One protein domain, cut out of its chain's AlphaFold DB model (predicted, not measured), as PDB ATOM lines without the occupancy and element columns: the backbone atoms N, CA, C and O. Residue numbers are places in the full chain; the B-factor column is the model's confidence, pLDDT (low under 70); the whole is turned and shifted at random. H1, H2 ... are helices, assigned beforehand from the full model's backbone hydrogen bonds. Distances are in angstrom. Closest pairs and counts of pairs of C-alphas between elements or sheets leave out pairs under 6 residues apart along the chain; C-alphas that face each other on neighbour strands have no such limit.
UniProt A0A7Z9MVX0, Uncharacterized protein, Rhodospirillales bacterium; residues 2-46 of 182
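Overview. This is residues 2 to 46 of the 182 residues of an uncharacterized protein of Rhodospirillales bacterium (UniProt A0A7Z9MVX0). What shape is this? Three short helices follow one another round a flat horseshoe: H1 and H2 meet at a corner, and H3 is apart from both. What is it built of? The 45 printed residues hold H1, H2 and H3 in that order and no named strand, all helix in class. How large is it? It is only just compact, close to loose, with a radius of gyration of the C-alphas of 11.2 A and spans of 37 by 23 by 11 A.

Arrangement. What does H1, residues 7 to 16, touch? It only just touches H2, residues 19 to 27, and only at the corner, with 3 pairs of C-alphas within 8 A; the closest are those of Leu 15 and Tyr 22, 4.9 A apart. They run opposite ways at a steep tilt of 69 degrees, only just short of about perpendicular. Where is H3, residues 33 to 41? It is apart from H1 and H2. Are the helix backbones complete? In H1, H2 and H3 every O i to N i+4 pair is within hydrogen-bond range.

Along the chain. How long are the helices? H1 measures 14.3 A from first to last C-alpha, H2 11.4 A and H3 12.1 A. Where are the anchors? C-alpha 7 is at (126.597, 192.620, 107.445) and C-alpha 41 at (118.233, 189.255, 95.640).

Size, cuts and confidence. How far does it reach? The two C-alphas farthest apart, those of Gly 2 and Pro 33, are 36.8 A apart. Are there cuts or long links? The printed part has no cut, and both links are tight. Where is confidence low? Residues 2 to 9 and residue 12 are under 70 in pLDDT.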
ATOM      1  N   GLY A   2     131.206 202.983 117.211       51.06
ATOM      2  CA  GLY A   2     131.540 202.383 115.917       51.06
ATOM      3  C   GLY A   2     130.310 202.359 115.014       51.06
ATOM      4  O   GLY A   2     129.262 201.864 115.427       51.06
ATOM      5  N   VAL A   3     130.425 202.904 113.802       52.72
ATOM      6  CA  VAL A   3     129.382 202.782 112.778       52.72
ATOM      7  C   VAL A   3     129.169 201.288 112.531       52.72
ATOM      8  O   VAL A   3     130.083 200.600 112.075       52.72
ATOM      9  N   LYS A   4     127.988 200.757 112.873       58.34
ATOM     10  CA  LYS A   4     127.630 199.372 112.551       58.34
ATOM     11  C   LYS A   4     127.496 199.267 111.038       58.34
ATOM     12  O   LYS A   4     126.471 199.622 110.465       58.34
ATOM     13  N   ILE A   5     128.558 198.792 110.400       60.78
ATOM     14  CA  ILE A   5     128.554 198.476 108.979       60.78
ATOM     15  C   ILE A   5     127.552 197.327 108.768       60.78
ATOM     16  O   ILE A   5     127.690 196.304 109.444       60.78
ATOM     17  N   PRO A   6     126.567 197.455 107.859       69.56
ATOM     18  CA  PRO A   6     125.625 196.381 107.568       69.56
ATOM     19  C   PRO A   6     126.362 195.077 107.216       69.56
ATOM     20  O   PRO A   6     127.355 195.144 106.485       69.56
ATOM     21  N   PRO A   7     125.897 193.893 107.665       68.94
ATOM     22  CA  PRO A   7     126.597 192.620 107.445       68.94
ATOM     23  C   PRO A   7     126.994 192.365 105.980       68.94
ATOM     24  O   PRO A   7     128.083 191.878 105.699       68.94
ATOM     25  N   LEU A   8     126.157 192.778 105.027       65.81
ATOM     26  CA  LEU A   8     126.423 192.634 103.590       65.81
ATOM     27  C   LEU A   8     127.541 193.560 103.089       65.81
ATOM     28  O   LEU A   8     128.361 193.163 102.260       65.81
ATOM     29  N   LEU A   9     127.626 194.780 103.626       65.38
ATOM     30  CA  LEU A   9     128.729 195.691 103.328       65.38
ATOM     31  C   LEU A   9     130.043 195.151 103.917       65.38
ATOM     32  O   LEU A   9     131.089 195.303 103.295       65.38
ATOM     33  N   GLN A  10     129.991 194.467 105.070       70.88
ATOM     34  CA  GLN A  10     131.159 193.790 105.647       70.88
ATOM     35  C   GLN A  10     131.658 192.657 104.743       70.88
ATOM     36  O   GLN A  10     132.855 192.589 104.487       70.88
ATOM     37  N   VAL A  11     130.762 191.828 104.188       70.88
ATOM     38  CA  VAL A  11     131.129 190.790 103.203       70.88
ATOM     39  C   VAL A  11     131.813 191.412 101.987       70.88
ATOM     40  O   VAL A  11     132.885 190.959 101.590       70.88
ATOM     41  N   LYS A  12     131.256 192.494 101.428       67.56
ATOM     42  CA  LYS A  12     131.880 193.213 100.307       67.56
ATOM     43  C   LYS A  12     133.260 193.767 100.674       67.56
ATOM     44  O   LYS A  12     134.183 193.639  99.880       67.56
ATOM     45  N   ILE A  13     133.422 194.355 101.860       72.38
ATOM     46  CA  ILE A  13     134.708 194.890 102.341       72.38
ATOM     47  C   ILE A  13     135.742 193.770 102.530       72.38
ATOM     48  O   ILE A  13     136.897 193.939 102.143       72.38
ATOM     49  N   ILE A  14     135.341 192.622 103.086       73.06
ATOM     50  CA  ILE A  14     136.210 191.445 103.240       73.06
ATOM     51  C   ILE A  14     136.638 190.924 101.867       73.06
ATOM     52  O   ILE A  14     137.823 190.681 101.651       73.06
ATOM     53  N   LEU A  15     135.699 190.816 100.923       70.12
ATOM     54  CA  LEU A  15     136.005 190.422  99.551       70.12
ATOM     55  C   LEU A  15     136.961 191.421  98.893       70.12
ATOM     56  O   LEU A  15     137.956 190.995  98.330       70.12
ATOM     57  N   LEU A  16     136.746 192.732  99.014       70.69
ATOM     58  CA  LEU A  16     137.645 193.745  98.440       70.69
ATOM     59  C   LEU A  16     139.089 193.642  98.958       70.69
ATOM     60  O   LEU A  16     140.019 193.966  98.224       70.69
ATOM     61  N   ARG A  17     139.297 193.160 100.193       77.94
ATOM     62  CA  ARG A  17     140.638 192.880 100.741       77.94
ATOM     63  C   ARG A  17     141.283 191.616 100.161       77.94
ATOM     64  O   ARG A  17     142.487 191.436 100.310       77.94
ATOM     65  N   ASN A  18     140.512 190.767  99.483       79.56
ATOM     66  CA  ASN A  18     140.984 189.631  98.697       79.56
ATOM     67  C   ASN A  18     140.532 189.790  97.235       79.56
ATOM     68  O   ASN A  18     139.528 189.225  96.796       79.56
ATOM     69  N   VAL A  19     141.301 190.575  96.475       73.69
ATOM     70  CA  VAL A  19     141.000 190.928  95.077       73.69
ATOM     71  C   VAL A  19     140.766 189.702  94.192       73.69
ATOM     72  O   VAL A  19     139.923 189.770  93.303       73.69
ATOM     73  N   ALA A  20     141.439 188.575  94.444       78.31
ATOM     74  CA  ALA A  20     141.239 187.347  93.676       78.31
ATOM     75  C   ALA A  20     139.839 186.753  93.903       78.31
ATOM     76  O   ALA A  20     139.119 186.494  92.939       78.31
ATOM     77  N   THR A  21     139.409 186.602  95.160       77.31
ATOM     78  CA  THR A  21     138.061 186.110  95.484       77.31
ATOM     79  C   THR A  21     136.989 187.105  95.049       77.31
ATOM     80  O   THR A  21     135.968 186.710  94.489       77.31
ATOM     81  N   TYR A  22     137.219 188.403  95.258       75.25
ATOM     82  CA  TYR A  22     136.308 189.445  94.786       75.25
ATOM     83  C   TYR A  22     136.168 189.434  93.269       75.25
ATOM     84  O   TYR A  22     135.045 189.447  92.776       75.25
ATOM     85  N   GLY A  23     137.286 189.350  92.544       75.94
ATOM     86  CA  GLY A  23     137.326 189.205  91.095       75.94
ATOM     87  C   GLY A  23     136.566 187.964  90.649       75.94
ATOM     88  O   GLY A  23     135.647 188.088  89.854       75.94
ATOM     89  N   PHE A  24     136.839 186.798  91.242       79.81
ATOM     90  CA  PHE A  24     136.139 185.550  90.926       79.81
ATOM     91  C   PHE A  24     134.617 185.657  91.088       79.81
ATOM     92  O   PHE A  24     133.858 185.296  90.185       79.81
ATOM     93  N   VAL A  25     134.154 186.217  92.209       76.06
ATOM     94  CA  VAL A  25     132.726 186.473  92.429       76.06
ATOM     95  C   VAL A  25     132.196 187.447  91.374       76.06
ATOM     96  O   VAL A  25     131.162 187.185  90.760       76.06
ATOM     97  N   LYS A  26     132.910 188.553  91.135       73.75
ATOM     98  CA  LYS A  26     132.468 189.636  90.254       73.75
ATOM     99  C   LYS A  26     132.481 189.297  88.771       73.75
ATOM    100  O   LYS A  26     131.656 189.863  88.068       73.75
ATOM    101  N   THR A  27     133.378 188.444  88.294       72.56
ATOM    102  CA  THR A  27     133.566 188.196  86.858       72.56
ATOM    103  C   THR A  27     133.163 186.792  86.433       72.56
ATOM    104  O   THR A  27     132.812 186.623  85.270       72.56
ATOM    105  N   HIS A  28     133.176 185.799  87.334       80.50
ATOM    106  CA  HIS A  28     132.874 184.403  86.999       80.50
ATOM    107  C   HIS A  28     131.545 183.928  87.590       80.50
ATOM    108  O   HIS A  28     130.694 183.450  86.840       80.50
ATOM    109  N   LEU A  29     131.316 184.093  88.898       83.06
ATOM    110  CA  LEU A  29     130.089 183.582  89.528       83.06
ATOM    111  C   LEU A  29     128.822 184.276  89.018       83.06
ATOM    112  O   LEU A  29     127.810 183.616  88.799       83.06
ATOM    113  N   VAL A  30     128.876 185.584  88.757       84.06
ATOM    114  CA  VAL A  30     127.731 186.331  88.200       84.06
ATOM    115  C   VAL A  30     127.378 185.963  86.755       84.06
ATOM    116  O   VAL A  30     126.334 186.389  86.266       84.06
ATOM    117  N   ASN A  31     128.206 185.175  86.061       82.94
ATOM    118  CA  ASN A  31     127.835 184.638  84.749       82.94
ATOM    119  C   ASN A  31     126.917 183.416  84.868       82.94
ATOM    120  O   ASN A  31     126.276 183.050  83.886       82.94
ATOM    121  N   ILE A  32     126.832 182.791  86.048       87.50
ATOM    122  CA  ILE A  32     125.915 181.683  86.316       87.50
ATOM    123  C   ILE A  32     124.564 182.292  86.725       87.50
ATOM    124  O   ILE A  32     124.494 182.895  87.800       87.50
ATOM    125  N   PRO A  33     123.481 182.144  85.932       87.94
ATOM    126  CA  PRO A  33     122.224 182.862  86.165       87.94
ATOM    127  C   PRO A  33     121.661 182.685  87.579       87.94
ATOM    128  O   PRO A  33     121.389 183.670  88.255       87.94
ATOM    129  N   THR A  34     121.598 181.447  88.075       90.19
ATOM    130  CA  THR A  34     121.092 181.141  89.423       90.19
ATOM    131  C   THR A  34     121.911 181.810  90.525       90.19
ATOM    132  O   THR A  34     121.354 182.308  91.500       90.19
ATOM    133  N   VAL A  35     123.240 181.856  90.375       88.31
ATOM    134  CA  VAL A  35     124.128 182.481  91.364       88.31
ATOM    135  C   VAL A  35     124.006 184.000  91.300       88.31
ATOM    136  O   VAL A  35     123.904 184.649  92.337       88.31
ATOM    137  N   ARG A  36     123.969 184.577  90.096       88.00
ATOM    138  CA  ARG A  36     123.750 186.012  89.891       88.00
ATOM    139  C   ARG A  36     122.451 186.478  90.533       88.00
ATOM    140  O   ARG A  36     122.467 187.468  91.259       88.00
ATOM    141  N   ASP A  37     121.357 185.776  90.265       87.88
ATOM    142  CA  ASP A  37     120.034 186.157  90.749       87.88
ATOM    143  C   ASP A  37     119.989 186.047  92.282       87.88
ATOM    144  O   ASP A  37     119.617 187.012  92.945       87.88
ATOM    145  N   TYR A  38     120.547 184.974  92.861       88.44
ATOM    146  CA  TYR A  38     120.743 184.857  94.313       88.44
ATOM    147  C   TYR A  38     121.549 186.028  94.904       88.44
ATOM    148  O   TYR A  38     121.161 186.613  95.916       88.44
ATOM    149  N   LEU A  39     122.680 186.393  94.290       84.12
ATOM    150  CA  LEU A  39     123.519 187.500  94.760       84.12
ATOM    151  C   LEU A  39     122.802 188.853  94.640       84.12
ATOM    152  O   LEU A  39     122.977 189.710  95.508       84.12
ATOM    153  N   ARG A  40     121.992 189.045  93.595       83.62
ATOM    154  CA  ARG A  40     121.187 190.255  93.391       83.62
ATOM    155  C   ARG A  40     120.074 190.367  94.427       83.62
ATOM    156  O   ARG A  40     119.948 191.414  95.054       83.62
ATOM    157  N   ASP A  41     119.336 189.288  94.670       85.75
ATOM    158  CA  ASP A  41     118.233 189.255  95.640       85.75
ATOM    159  C   ASP A  41     118.724 189.509  97.074       85.75
ATOM    160  O   ASP A  41     118.007 190.043  97.918       85.75
ATOM    161  N   ARG A  42     119.991 189.176  97.351       81.94
ATOM    162  CA  ARG A  42     120.672 189.471  98.619       81.94
ATOM    163  C   ARG A  42     121.335 190.851  98.667       81.94
ATOM    164  O   ARG A  42     121.969 191.164  99.670       81.94
ATOM    165  N   GLY A  43     121.250 191.655  97.607       76.06
ATOM    166  CA  GLY A  43     121.897 192.969  97.518       76.06
ATOM    167  C   GLY A  43     123.431 192.921  97.493       76.06
ATOM    168  O   GLY A  43     124.084 193.935  97.737       76.06
ATOM    169  N   LEU A  44     124.024 191.754  97.218       76.12
ATOM    170  CA  LEU A  44     125.477 191.572  97.102       76.12
ATOM    171  C   LEU A  44     126.001 192.018  95.732       76.12
ATOM    172  O   LEU A  44     127.166 192.390  95.596       76.12
ATOM    173  N   VAL A  45     125.127 192.001  94.726       78.50
ATOM    174  CA  VAL A  45     125.374 192.501  93.376       78.50
ATOM    175  C   VAL A  45     124.256 193.469  93.005       78.50
ATOM    176  O   VAL A  45     123.082 193.167  93.188       78.50
ATOM    177  N   GLN A  46     124.624 194.643  92.494       79.81
ATOM    178  CA  GLN A  46     123.660 195.612  91.976       79.81
ATOM    179  C   GLN A  46     123.254 195.244  90.549       79.81
ATOM    180  O   GLN A  46     124.061 194.721  89.779       79.81
TER     181      GLN A  46